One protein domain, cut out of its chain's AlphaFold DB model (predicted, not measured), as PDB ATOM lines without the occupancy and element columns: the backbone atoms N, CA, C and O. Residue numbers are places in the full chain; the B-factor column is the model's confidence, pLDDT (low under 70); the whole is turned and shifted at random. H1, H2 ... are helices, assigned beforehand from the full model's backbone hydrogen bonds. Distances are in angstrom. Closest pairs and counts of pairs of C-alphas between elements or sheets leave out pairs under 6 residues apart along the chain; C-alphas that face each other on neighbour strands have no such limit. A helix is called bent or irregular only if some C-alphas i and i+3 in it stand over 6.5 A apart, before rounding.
ATOM      1  N   THR A  23     -21.172  22.485 -38.527       85.12
ATOM      2  CA  THR A  23     -20.424  23.535 -37.818       85.12
ATOM      3  C   THR A  23     -21.200  24.856 -37.882       85.12
ATOM      4  O   THR A  23     -21.971  25.046 -38.832       85.12
ATOM      5  N   PRO A  24     -20.961  25.816 -36.969       84.44
ATOM      6  CA  PRO A  24     -21.664  27.102 -36.976       84.44
ATOM      7  C   PRO A  24     -21.629  27.793 -38.349       84.44
ATOM      8  O   PRO A  24     -22.650  28.242 -38.867       84.44
ATOM      9  N   LYS A  25     -20.472  27.765 -39.026       84.56
ATOM     10  CA  LYS A  25     -20.303  28.339 -40.372       84.56
ATOM     11  C   LYS A  25     -21.139  27.638 -41.442       84.56
ATOM     12  O   LYS A  25     -21.696  28.295 -42.320       84.56
ATOM     13  N   GLN A  26     -21.222  26.312 -41.390       89.19
ATOM     14  CA  GLN A  26     -22.060  25.546 -42.311       89.19
ATOM     15  C   GLN A  26     -23.544  25.809 -42.059       89.19
ATOM     16  O   GLN A  26     -24.277  25.991 -43.027       89.19
ATOM     17  N   ALA A  27     -23.959  25.894 -40.793       88.88
ATOM     18  CA  ALA A  27     -25.333  26.204 -40.415       88.88
ATOM     19  C   ALA A  27     -25.754  27.592 -40.919       88.88
ATOM     20  O   ALA A  27     -26.818  27.717 -41.520       88.88
ATOM     21  N   VAL A  28     -24.899  28.613 -40.769       89.56
ATOM     22  CA  VAL A  28     -25.186  29.974 -41.261       89.56
ATOM     23  C   VAL A  28     -25.311  29.987 -42.783       89.56
ATOM     24  O   VAL A  28     -26.308  30.473 -43.311       89.56
ATOM     25  N   VAL A  29     -24.343  29.407 -43.503       90.94
ATOM     26  CA  VAL A  29     -24.392  29.347 -44.974       90.94
ATOM     27  C   VAL A  29     -25.620  28.572 -45.454       90.94
ATOM     28  O   VAL A  29     -26.281  29.006 -46.394       90.94
ATOM     29  N   PHE A  30     -25.946  27.446 -44.816       90.88
ATOM     30  CA  PHE A  30     -27.110  26.638 -45.163       90.88
ATOM     31  C   PHE A  30     -28.421  27.384 -44.893       90.88
ATOM     32  O   PHE A  30     -29.269  27.446 -45.779       90.88
ATOM     33  N   ALA A  31     -28.573  28.010 -43.723       90.00
ATOM     34  CA  ALA A  31     -29.768  28.770 -43.372       90.00
ATOM     35  C   ALA A  31     -29.966  29.980 -44.293       90.00
ATOM     36  O   ALA A  31     -31.061  30.174 -44.808       90.00
ATOM     37  N   LEU A  32     -28.915  30.758 -44.574       90.38
ATOM     38  CA  LEU A  32     -28.997  31.875 -45.520       90.38
ATOM     39  C   LEU A  32     -29.351  31.394 -46.932       90.38
ATOM     40  O   LEU A  32     -30.190  32.000 -47.594       90.38
ATOM     41  N   LYS A  33     -28.751  30.287 -47.384       92.00
ATOM     42  CA  LYS A  33     -28.947  29.766 -48.740       92.00
ATOM     43  C   LYS A  33     -30.315  29.119 -48.954       92.00
ATOM     44  O   LYS A  33     -30.966  29.435 -49.941       92.00
ATOM     45  N   GLU A  34     -30.716  28.200 -48.083       89.81
ATOM     46  CA  GLU A  34     -31.923  27.370 -48.242       89.81
ATOM     47  C   GLU A  34     -33.099  27.895 -47.405       89.81
ATOM     48  O   GLU A  34     -34.240  27.833 -47.846       89.81
ATOM     49  N   GLY A  35     -32.839  28.461 -46.223       87.50
ATOM     50  CA  GLY A  35     -33.882  29.029 -45.360       87.50
ATOM     51  C   GLY A  35     -34.336  30.424 -45.795       87.50
ATOM     52  O   GLY A  35     -35.530  30.703 -45.810       87.50
ATOM     53  N   PHE A  36     -33.394  31.287 -46.185       89.88
ATOM     54  CA  PHE A  36     -33.667  32.683 -46.561       89.88
ATOM     55  C   PHE A  36     -33.462  32.986 -48.053       89.88
ATOM     56  O   PHE A  36     -33.664  34.118 -48.482       89.88
ATOM     57  N   GLN A  37     -33.085  31.985 -48.855       91.56
ATOM     58  CA  GLN A  37     -32.925  32.084 -50.314       91.56
ATOM     59  C   GLN A  37     -31.893  33.116 -50.813       91.56
ATOM     60  O   GLN A  37     -31.990  33.610 -51.937       91.56
ATOM     61  N   TYR A  38     -30.853  33.404 -50.026       92.69
ATOM     62  CA  TYR A  38     -29.769  34.298 -50.442       92.69
ATOM     63  C   TYR A  38     -28.944  33.693 -51.588       92.69
ATOM     64  O   TYR A  38     -28.769  32.470 -51.718       92.69
ATOM     65  N   ARG A  39     -28.370  34.545 -52.438       93.75
ATOM     66  CA  ARG A  39     -27.420  34.133 -53.477       93.75
ATOM     67  C   ARG A  39     -26.026  33.930 -52.885       93.75
ATOM     68  O   ARG A  39     -25.677  34.452 -51.833       93.75
ATOM     69  N   ALA A  40     -25.216  33.113 -53.559       90.44
ATOM     70  CA  ALA A  40     -23.897  32.745 -53.040       90.44
ATOM     71  C   ALA A  40     -22.938  33.947 -52.970       90.44
ATOM     72  O   ALA A  40     -22.101  33.992 -52.075       90.44
ATOM     73  N   ASN A  41     -23.080  34.914 -53.881       92.25
ATOM     74  CA  ASN A  41     -22.327  36.165 -53.872       92.25
ATOM     75  C   ASN A  41     -22.729  37.066 -52.691       92.25
ATOM     76  O   ASN A  41     -21.852  37.580 -52.013       92.25
ATOM     77  N   GLU A  42     -24.023  37.173 -52.375       91.50
ATOM     78  CA  GLU A  42     -24.509  37.958 -51.227       91.50
ATOM     79  C   GLU A  42     -23.983  37.380 -49.907       91.50
ATOM     80  O   GLU A  42     -23.465  38.099 -49.060       91.50
ATOM     81  N   ILE A  43     -24.031  36.054 -49.749       90.62
ATOM     82  CA  ILE A  43     -23.473  35.378 -48.566       90.62
ATOM     83  C   ILE A  43     -21.952  35.577 -48.486       90.62
ATOM     84  O   ILE A  43     -21.400  35.696 -47.394       90.62
ATOM     85  N   ALA A  44     -21.266  35.598 -49.630       89.56
ATOM     86  CA  ALA A  44     -19.824  35.803 -49.683       89.56
ATOM     87  C   ALA A  44     -19.441  37.205 -49.194       89.56
ATOM     88  O   ALA A  44     -18.519  37.324 -48.392       89.56
ATOM     89  N   GLU A  45     -20.191  38.229 -49.601       88.88
ATOM     90  CA  GLU A  45     -20.030  39.604 -49.115       88.88
ATOM     91  C   GLU A  45     -20.279  39.700 -47.603       88.88
ATOM     92  O   GLU A  45     -19.451  40.253 -46.882       88.88
ATOM     93  N   LEU A  46     -21.356  39.084 -47.102       87.94
ATOM     94  CA  LEU A  46     -21.699  39.085 -45.671       87.94
ATOM     95  C   LEU A  46     -20.648  38.394 -44.792       87.94
ATOM     96  O   LEU A  46     -20.412  38.812 -43.662       87.94
ATOM     97  N   LEU A  47     -20.032  37.325 -45.299       85.19
ATOM     98  CA  LEU A  47     -19.019  36.547 -44.581       85.19
ATOM     99  C   LEU A  47     -17.578  36.986 -44.890       85.19
ATOM    100  O   LEU A  47     -16.645  36.326 -44.431       85.19
ATOM    101  N   GLY A  48     -17.377  38.032 -45.701       84.94
ATOM    102  CA  GLY A  48     -16.045  38.483 -46.120       84.94
ATOM    103  C   GLY A  48     -15.225  37.394 -46.824       84.94
ATOM    104  O   GLY A  48     -14.021  37.274 -46.608       84.94
ATOM    105  N   THR A  49     -15.869  36.540 -47.624       86.44
ATOM    106  CA  THR A  49     -15.239  35.392 -48.295       86.44
ATOM    107  C   THR A  49     -15.538  35.378 -49.798       86.44
ATOM    108  O   THR A  49     -16.082  36.334 -50.340       86.44
ATOM    109  N   THR A  50     -15.157  34.316 -50.515       91.31
ATOM    110  CA  THR A  50     -15.423  34.186 -51.959       91.31
ATOM    111  C   THR A  50     -16.672  33.354 -52.233       91.31
ATOM    112  O   THR A  50     -17.000  32.426 -51.490       91.31
ATOM    113  N   GLU A  51     -17.345  33.609 -53.358       93.31
ATOM    114  CA  GLU A  51     -18.507  32.816 -53.783       93.31
ATOM    115  C   GLU A  51     -18.171  31.316 -53.901       93.31
ATOM    116  O   GLU A  51     -18.967  30.452 -53.526       93.31
ATOM    117  N   MET A  52     -16.960  30.990 -54.370       90.75
ATOM    118  CA  MET A  52     -16.477  29.607 -54.426       90.75
ATOM    119  C   MET A  52     -16.337  28.987 -53.033       90.75
ATOM    120  O   MET A  52     -16.709  27.826 -52.844       90.75
ATOM    121  N   ALA A  53     -15.841  29.744 -52.049       87.88
ATOM    122  CA  ALA A  53     -15.758  29.279 -50.669       87.88
ATOM    123  C   ALA A  53     -17.155  28.997 -50.101       87.88
ATOM    124  O   ALA A  53     -17.367  27.927 -49.531       87.88
ATOM    125  N   VAL A  54     -18.128  29.885 -50.340       91.31
ATOM    126  CA  VAL A  54     -19.531  29.675 -49.942       91.31
ATOM    127  C   VAL A  54     -20.099  28.407 -50.579       91.31
ATOM    128  O   VAL A  54     -20.605  27.540 -49.868       91.31
ATOM    129  N   LYS A  55     -19.963  28.245 -51.902       91.62
ATOM    130  CA  LYS A  55     -20.421  27.047 -52.631       91.62
ATOM    131  C   LYS A  55     -19.789  25.768 -52.082       91.62
ATOM    132  O   LYS A  55     -20.473  24.763 -51.911       91.62
ATOM    133  N   SER A  56     -18.500  25.812 -51.760       92.50
ATOM    134  CA  SER A  56     -17.773  24.678 -51.193       92.50
ATOM    135  C   SER A  56     -18.222  24.334 -49.765       92.50
ATOM    136  O   SER A  56     -18.370  23.157 -49.432       92.50
ATOM    137  N   VAL A  57     -18.452  25.335 -48.908       89.38
ATOM    138  CA  VAL A  57     -19.004  25.137 -47.553       89.38
ATOM    139  C   VAL A  57     -20.408  24.546 -47.639       89.38
ATOM    140  O   VAL A  57     -20.704  23.569 -46.956       89.38
ATOM    141  N   PHE A  58     -21.237  25.084 -48.529       90.75
ATOM    142  CA  PHE A  58     -22.601  24.626 -48.745       90.75
ATOM    143  C   PHE A  58     -22.667  23.182 -49.263       90.75
ATOM    144  O   PHE A  58     -23.429  22.368 -48.746       90.75
ATOM    145  N   HIS A  59     -21.822  22.829 -50.235       91.06
ATOM    146  CA  HIS A  59     -21.717  21.456 -50.729       91.06
ATOM    147  C   HIS A  59     -21.323  20.482 -49.611       91.06
ATOM    148  O   HIS A  59     -21.899  19.403 -49.479       91.06
ATOM    149  N   ARG A  60     -20.361  20.875 -48.767       86.06
ATOM    150  CA  ARG A  60     -19.946  20.078 -47.606       86.06
ATOM    151  C   ARG A  60     -21.065  19.917 -46.581       86.06
ATOM    152  O   ARG A  60     -21.211  18.822 -46.051       86.06
ATOM    153  N   ALA A  61     -21.862  20.957 -46.344       87.44
ATOM    154  CA  ALA A  61     -23.058  20.859 -45.513       87.44
ATOM    155  C   ALA A  61     -24.043  19.832 -46.106       87.44
ATOM    156  O   ALA A  61     -24.365  18.845 -45.452       87.44
ATOM    157  N   LYS A  62     -24.418  19.952 -47.386       87.56
ATOM    158  CA  LYS A  62     -25.307  18.966 -48.033       87.56
ATOM    159  C   LYS A  62     -24.779  17.533 -47.950       87.56
ATOM    160  O   LYS A  62     -25.521  16.632 -47.581       87.56
ATOM    161  N   SER A  63     -23.492  17.320 -48.216       85.00
ATOM    162  CA  SER A  63     -22.896  15.984 -48.127       85.00
ATOM    163  C   SER A  63     -22.941  15.396 -46.712       85.00
ATOM    164  O   SER A  63     -23.091  14.185 -46.588       85.00
ATOM    165  N   ARG A  64     -22.817  16.216 -45.659       81.50
ATOM    166  CA  ARG A  64     -22.936  15.751 -44.265       81.50
ATOM    167  C   ARG A  64     -24.356  15.305 -43.936       81.50
ATOM    168  O   ARG A  64     -24.518  14.251 -43.336       81.50
ATOM    169  N   LEU A  65     -25.352  16.059 -44.392       81.31
ATOM    170  CA  LEU A  65     -26.762  15.715 -44.204       81.31
ATOM    171  C   LEU A  65     -27.141  14.407 -44.917       81.31
ATOM    172  O   LEU A  65     -27.860  13.576 -44.376       81.31
ATOM    173  N   GLU A  66     -26.636  14.204 -46.135       81.75
ATOM    174  CA  GLU A  66     -26.899  12.977 -46.895       81.75
ATOM    175  C   GLU A  66     -26.256  11.738 -46.261       81.75
ATOM    176  O   GLU A  66     -26.848  10.655 -46.296       81.75
ATOM    177  N   LYS A  67     -25.069  11.900 -45.660       76.19
ATOM    178  CA  LYS A  67     -24.379  10.831 -44.929       76.19
ATOM    179  C   LYS A  67     -25.098  10.461 -43.640       76.19
ATOM    180  O   LYS A  67     -25.394   9.287 -43.447       76.19
ATOM    181  N   SER A  68     -25.471  11.442 -42.815       72.25
ATOM    182  CA  SER A  68     -26.193  11.160 -41.569       72.25
ATOM    183  C   SER A  68     -27.542  10.480 -41.814       72.25
ATOM    184  O   SER A  68     -27.952   9.620 -41.037       72.25
ATOM    185  N   ARG A  69     -28.197  10.775 -42.946       71.00
ATOM    186  CA  ARG A  69     -29.420  10.083 -43.372       71.00
ATOM    187  C   ARG A  69     -29.200   8.617 -43.769       71.00
ATOM    188  O   ARG A  69     -30.105   7.813 -43.572       71.00
ATOM    189  N   HIS A  70     -28.050   8.271 -44.351       69.12
ATOM    190  CA  HIS A  70     -27.756   6.901 -44.790       69.12
ATOM    191  C   HIS A  70     -27.204   6.020 -43.672       69.12
ATOM    192  O   HIS A  70     -27.544   4.841 -43.604       69.12
ATOM    193  N   GLU A  71     -26.351   6.574 -42.818       63.12
ATOM    194  CA  GLU A  71     -25.572   5.780 -41.867       63.12
ATOM    195  C   GLU A  71     -26.247   5.696 -40.485       63.12
ATOM    196  O   GLU A  71     -25.806   4.918 -39.648       63.12
ATOM    197  N   ASN A  72     -27.331   6.453 -40.220       57.81
ATOM    198  CA  ASN A  72     -27.895   6.652 -38.865       57.81
ATOM    199  C   ASN A  72     -26.828   7.076 -37.831       57.81
ATOM    200  O   ASN A  72     -27.057   7.060 -36.623       57.81
ATOM    201  N   GLU A  73     -25.650   7.467 -38.309       56.22
ATOM    202  CA  GLU A  73     -24.570   8.001 -37.519       56.22
ATOM    203  C   GLU A  73     -24.819   9.496 -37.404       56.22
ATOM    204  O   GLU A  73     -24.742  10.258 -38.377       56.22
ATOM    205  N   SER A  74     -25.134   9.927 -36.186       54.31
ATOM    206  CA  SER A  74     -25.045  11.330 -35.818       54.31
ATOM    207  C   SER A  74     -23.594  11.754 -36.018       54.31
ATOM    208  O   SER A  74     -22.742  11.509 -35.163       54.31
ATOM    209  N   CYS A  75     -23.289  12.367 -37.167       54.72
ATOM    210  CA  CYS A  75     -22.061  13.134 -37.333       54.72
ATOM    211  C   CYS A  75     -21.989  14.060 -36.121       54.72
ATOM    212  O   CYS A  75     -22.917  14.825 -35.910       54.72
ATOM    213  N   SER A  76     -20.961  13.957 -35.283       55.97
ATOM    214  CA  SER A  76     -20.879  14.670 -34.004       55.97
ATOM    215  C   SER A  76     -20.560  16.157 -34.206       55.97
ATOM    216  O   SER A  76     -19.587  16.685 -33.668       55.97
ATOM    217  N   ALA A  77     -21.368  16.863 -35.005       57.53
ATOM    218  CA  ALA A  77     -21.156  18.275 -35.278       57.53
ATOM    219  C   ALA A  77     -21.485  19.165 -34.061       57.53
ATOM    220  O   ALA A  77     -20.990  20.288 -33.974       57.53
ATOM    221  N   GLY A  78     -22.213  18.621 -33.077       52.69
ATOM    222  CA  GLY A  78     -22.462  19.273 -31.788       52.69
ATOM    223  C   GLY A  78     -21.184  19.626 -31.017       52.69
ATOM    224  O   GLY A  78     -21.193  20.573 -30.247       52.69
ATOM    225  N   ILE A  79     -20.058  18.948 -31.287       60.50
ATOM    226  CA  ILE A  79     -18.750  19.252 -30.674       60.50
ATOM    227  C   ILE A  79     -18.157  20.568 -31.215       60.50
ATOM    228  O   ILE A  79     -17.288  21.171 -30.594       60.50
ATOM    229  N   TYR A  80     -18.601  21.038 -32.386       67.19
ATOM    230  CA  TYR A  80     -18.009  22.209 -33.044       67.19
ATOM    231  C   TYR A  80     -18.638  23.539 -32.618       67.19
ATOM    232  O   TYR A  80     -18.191  24.585 -33.089       67.19
ATOM    233  N   TRP A  81     -19.690  23.517 -31.799       78.75
ATOM    234  CA  TRP A  81     -20.295  24.724 -31.248       78.75
ATOM    235  C   TRP A  81     -19.666  24.946 -29.869       78.75
ATOM    236  O   TRP A  81     -19.841  24.091 -29.006       78.75
ATOM    237  N   PRO A  82     -18.901  26.029 -29.655       74.56
ATOM    238  CA  PRO A  82     -18.282  26.265 -28.358       74.56
ATOM    239  C   PRO A  82     -19.371  26.436 -27.304       74.56
ATOM    240  O   PRO A  82     -20.290  27.219 -27.526       74.56
ATOM    241  N   GLU A  83     -19.264  25.737 -26.172       76.81
ATOM    242  CA  GLU A  83     -20.274  25.755 -25.097       76.81
ATOM    243  C   GLU A  83     -20.642  27.185 -24.670       76.81
ATOM    244  O   GLU A  83     -21.817  27.490 -24.473       76.81
ATOM    245  N   GLU A  84     -19.656  28.087 -24.631       77.06
ATOM    246  CA  GLU A  84     -19.835  29.505 -24.288       77.06
ATOM    247  C   GLU A  84     -20.726  30.272 -25.283       77.06
ATOM    248  O   GLU A  84     -21.468  31.173 -24.894       77.06
ATOM    249  N   GLU A  85     -20.679  29.923 -26.574       78.50
ATOM    250  CA  GLU A  85     -21.481  30.565 -27.626       78.50
ATOM    251  C   GLU A  85     -22.684  29.715 -28.056       78.50
ATOM    252  O   GLU A  85     -23.542  30.204 -28.792       78.50
ATOM    253  N   GLN A  86     -22.774  28.456 -27.625       81.50
ATOM    254  CA  GLN A  86     -23.750  27.493 -28.123       81.50
ATOM    255  C   GLN A  86     -25.180  27.955 -27.848       81.50
ATOM    256  O   GLN A  86     -25.988  28.025 -28.774       81.50
ATOM    257  N   GLU A  87     -25.491  28.338 -26.607       83.44
ATOM    258  CA  GLU A  87     -26.819  28.849 -26.244       83.44
ATOM    259  C   GLU A  87     -27.169  30.108 -27.055       83.44
ATOM    260  O   GLU A  87     -28.273  30.239 -27.592       83.44
ATOM    261  N   LYS A  88     -26.196  31.014 -27.213       84.88
ATOM    262  CA  LYS A  88     -26.355  32.250 -27.987       84.88
ATOM    263  C   LYS A  88     -26.649  31.944 -29.457       84.88
ATOM    264  O   LYS A  88     -27.580  32.522 -30.018       84.88
ATOM    265  N   LEU A  89     -25.901  31.028 -30.071       85.19
ATOM    266  CA  LEU A  89     -26.097  30.595 -31.453       85.19
ATOM    267  C   LEU A  89     -27.477  29.955 -31.641       85.19
ATOM    268  O   LEU A  89     -28.214  30.369 -32.535       85.19
ATOM    269  N   LEU A  90     -27.863  29.007 -30.781       86.31
ATOM    270  CA  LEU A  90     -29.174  28.348 -30.849       86.31
ATOM    271  C   LEU A  90     -30.312  29.377 -30.752       86.31
ATOM    272  O   LEU A  90     -31.258  29.348 -31.543       86.31
ATOM    273  N   ASN A  91     -30.189  30.344 -29.839       87.88
ATOM    274  CA  ASN A  91     -31.163  31.420 -29.675       87.88
ATOM    275  C   ASN A  91     -31.240  32.330 -30.916       87.88
ATOM    276  O   ASN A  91     -32.334  32.655 -31.379       87.88
ATOM    277  N   LEU A  92     -30.099  32.712 -31.498       88.88
ATOM    278  CA  LEU A  92     -30.051  33.531 -32.714       88.88
ATOM    279  C   LEU A  92     -30.700  32.825 -33.907       88.88
ATOM    280  O   LEU A  92     -31.526  33.428 -34.592       88.88
ATOM    281  N   PHE A  93     -30.385  31.547 -34.124       88.19
ATOM    282  CA  PHE A  93     -31.012  30.745 -35.174       88.19
ATOM    283  C   PHE A  93     -32.520  30.601 -34.954       88.19
ATOM    284  O   PHE A  93     -33.296  30.810 -35.888       88.19
ATOM    285  N   SER A  94     -32.944  30.308 -33.721       88.25
ATOM    286  CA  SER A  94     -34.362  30.188 -33.376       88.25
ATOM    287  C   SER A  94     -35.121  31.491 -33.637       88.25
ATOM    288  O   SER A  94     -36.175  31.478 -34.281       88.25
ATOM    289  N   LYS A  95     -34.561  32.640 -33.237       88.75
ATOM    290  CA  LYS A  95     -35.142  33.964 -33.504       88.75
ATOM    291  C   LYS A  95     -35.206  34.274 -34.995       88.75
ATOM    292  O   LYS A  95     -36.264  34.681 -35.472       88.75
ATOM    293  N   ALA A  96     -34.114  34.057 -35.727       89.81
ATOM    294  CA  ALA A  96     -34.047  34.344 -37.156       89.81
ATOM    295  C   ALA A  96     -35.077  33.518 -37.945       89.81
ATOM    296  O   ALA A  96     -35.819  34.063 -38.760       89.81
ATOM    297  N   LEU A  97     -35.190  32.218 -37.660       86.62
ATOM    298  CA  LEU A  97     -36.148  31.331 -38.326       86.62
ATOM    299  C   LEU A  97     -37.597  31.594 -37.896       86.62
ATOM    300  O   LEU A  97     -38.502  31.584 -38.732       86.62
ATOM    301  N   THR A  98     -37.840  31.873 -36.613       87.81
ATOM    302  CA  THR A  98     -39.194  32.157 -36.111       87.81
ATOM    303  C   THR A  98     -39.752  33.446 -36.709       87.81
ATOM    304  O   THR A  98     -40.910  33.460 -37.154       87.81
ATOM    305  N   ASN A  99     -38.921  34.491 -36.761       86.38
ATOM    306  CA  ASN A  99     -39.274  35.809 -37.283       86.38
ATOM    307  C   ASN A  99     -39.119  35.914 -38.805       86.38
ATOM    308  O   ASN A  99     -39.544  36.913 -39.377       86.38
ATOM    309  N   GLN A 100     -38.548  34.893 -39.458       84.31
ATOM    310  CA  GLN A 100     -38.143  34.935 -40.869       84.31
ATOM    311  C   GLN A 100     -37.256  36.149 -41.180       84.31
ATOM    312  O   GLN A 100     -37.309  36.718 -42.268       84.31
ATOM    313  N   ASP A 101     -36.435  36.534 -40.204       88.31
ATOM    314  CA  ASP A 101     -35.571  37.699 -40.276       88.31
ATOM    315  C   ASP A 101     -34.099  37.257 -40.251       88.31
ATOM    316  O   ASP A 101     -33.569  36.907 -39.191       88.31
ATOM    317  N   PRO A 102     -33.412  37.252 -41.406       87.38
ATOM    318  CA  PRO A 102     -31.994  36.924 -41.470       87.38
ATOM    319  C   PRO A 102     -31.115  38.013 -40.844       87.38
ATOM    320  O   PRO A 102     -29.966  37.724 -40.508       87.38
ATOM    321  N   ALA A 103     -31.611  39.244 -40.656       87.12
ATOM    322  CA  ALA A 103     -30.810  40.355 -40.149       87.12
ATOM    323  C   ALA A 103     -30.284  40.080 -38.737       87.12
ATOM    324  O   ALA A 103     -29.133  40.392 -38.450       87.12
ATOM    325  N   VAL A 104     -31.082  39.424 -37.888       87.06
ATOM    326  CA  VAL A 104     -30.682  39.048 -36.520       87.06
ATOM    327  C   VAL A 104     -29.479  38.102 -36.528       87.06
ATOM    328  O   VAL A 104     -28.589  38.215 -35.689       87.06
ATOM    329  N   LEU A 105     -29.438  37.183 -37.498       84.94
ATOM    330  CA  LEU A 105     -28.325  36.253 -37.668       84.94
ATOM    331  C   LEU A 105     -27.110  36.961 -38.275       84.94
ATOM    332  O   LEU A 105     -25.998  36.774 -37.798       84.94
ATOM    333  N   ILE A 106     -27.329  37.799 -39.293       84.94
ATOM    334  CA  ILE A 106     -26.275  38.531 -40.006       84.94
ATOM    335  C   ILE A 106     -25.551  39.517 -39.088       84.94
ATOM    336  O   ILE A 106     -24.325  39.567 -39.093       84.94
ATOM    337  N   GLN A 107     -26.290  40.274 -38.277       85.88
ATOM    338  CA  GLN A 107     -25.714  41.237 -37.336       85.88
ATOM    339  C   GLN A 107     -24.842  40.562 -36.276       85.88
ATOM    340  O   GLN A 107     -23.888  41.169 -35.807       85.88
ATOM    341  N   ALA A 108     -25.136  39.305 -35.935       83.19
ATOM    342  CA  ALA A 108     -24.342  38.539 -34.988       83.19
ATOM    343  C   ALA A 108     -23.087  37.908 -35.611       83.19
ATOM    344  O   ALA A 108     -22.195  37.519 -34.866       83.19
ATOM    345  N   ILE A 109     -22.980  37.805 -36.944       80.38
ATOM    346  CA  ILE A 109     -21.816  37.211 -37.631       80.38
ATOM    347  C   ILE A 109     -20.465  37.757 -37.132       80.38
ATOM    348  O   ILE A 109     -19.612  36.932 -36.803       80.38
ATOM    349  N   PRO A 110     -20.230  39.084 -37.069       76.56
ATOM    350  CA  PRO A 110     -18.946  39.628 -36.618       76.56
ATOM    351  C   PRO A 110     -18.625  39.318 -35.147       76.56
ATOM    352  O   PRO A 110     -17.453  39.252 -34.791       76.56
ATOM    353  N   ASP A 111     -19.642  39.088 -34.315       74.38
ATOM    354  CA  ASP A 111     -19.483  38.804 -32.885       74.38
ATOM    355  C   ASP A 111     -19.220  37.320 -32.589       74.38
ATOM    356  O   ASP A 111     -19.002  36.955 -31.434       74.38
ATOM    357  N   LEU A 112     -19.297  36.448 -33.600       73.25
ATOM    358  CA  LEU A 112     -19.169  35.001 -33.442       73.25
ATOM    359  C   LEU A 112     -17.761  34.554 -33.835       73.25
ATOM    360  O   LEU A 112     -17.440  34.402 -35.021       73.25
ATOM    361  N   GLN A 113     -16.925  34.262 -32.837       68.38
ATOM    362  CA  GLN A 113     -15.552  33.799 -33.072       68.38
ATOM    363  C   GLN A 113     -15.534  32.458 -33.824       68.38
ATOM    364  O   GLN A 113     -14.678  32.212 -34.677       68.38
ATOM    365  N   SER A 114     -16.571  31.647 -33.607       69.12
ATOM    366  CA  SER A 114     -16.858  30.407 -34.337       69.12
ATOM    367  C   SER A 114     -16.993  30.571 -35.860       69.12
ATOM    368  O   SER A 114     -16.797  29.615 -36.617       69.12
ATOM    369  N   LEU A 115     -17.348  31.770 -36.337       66.56
ATOM    370  CA  LEU A 115     -17.430  32.117 -37.762       66.56
ATOM    371  C   LEU A 115     -16.157  32.817 -38.256       66.56
ATOM    372  O   LEU A 115     -15.799  32.679 -39.433       66.56
ATOM    373  N   ALA A 116     -15.462  33.505 -37.346       59.28
ATOM    374  CA  ALA A 116     -14.236  34.262 -37.576       59.28
ATOM    375  C   ALA A 116     -12.978  33.399 -37.769       59.28
ATOM    376  O   ALA A 116     -11.940  33.932 -38.144       59.28
TER     377      ALA A 116
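What this domain is: This is residues 23 to 116 of the 144 residues of the protein "Sigma70_r4_2 domain-containing protein" of Bacillus glennii (UniProt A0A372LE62). The long helix H3 crosses the short inner helix H1 at about a right angle, H2 makes a corner with the beginning of H3, and the helical hairpin of H5 and H6 runs nearly along H1. H3 runs on past H1 to one far end of the domain, from where the chain folds back through the short H4 to H5; the short H7 packs on the beginning of H1. The 94 printed residues have seven named helices, H1 to H7 in chain order, and no named strand: the class is all helix. The whole is compact, with a radius of gyration of the C-alphas of 13.1 A and spans of 35 by 30 by 25 A.

Where its parts are: H3, residues 51 to 71, is 30.4 A long. H1, residues 24 to 35, begins at C-alpha 24 (-21.664, 27.102, -36.976) and is 14.9 A long. H2 has residues 40 to 46 and H4 residues 77 to 80. H5, residues 83 to 99, is 24.7 A long and irregular: C-alphas 84 and 87 are 7.3 A apart. H6, residues 103 to 111, is only just irregular, with C-alphas 107 and 110 7.0 A apart. H7, residues 113 to 116, ends at C-alpha 116 (-14.236, 34.262, -37.576).

How they stand to each other: H1 is the hub. Residues 54 to 61 of H3 touch residues 25 to 30 of H1, about perpendicular at 87 degrees; the closest C-alphas, of Gln 26 and Ala 61, are 5.8 A apart. H5 and H6 touch as a hairpin at a shallow tilt of 20 degrees, closest at the C-alphas of Ala 96 and Val 104, 5.8 A. H4 touches no helix. Every O i to N i+4 pair is within hydrogen-bond range in H1, H2 and H3, against 11 of 13 in H5 and 2 of 5 in H6, where 4 of 6 O i to N i+3 pairs are.

The domain as a whole: The C-alphas farthest apart, of Glu 71 and Gln 107, are 35.7 A apart. The printed part has no cut, and its links between helices are tight. pLDDT is under 70 at residues 70 to 80 and 113 to 116.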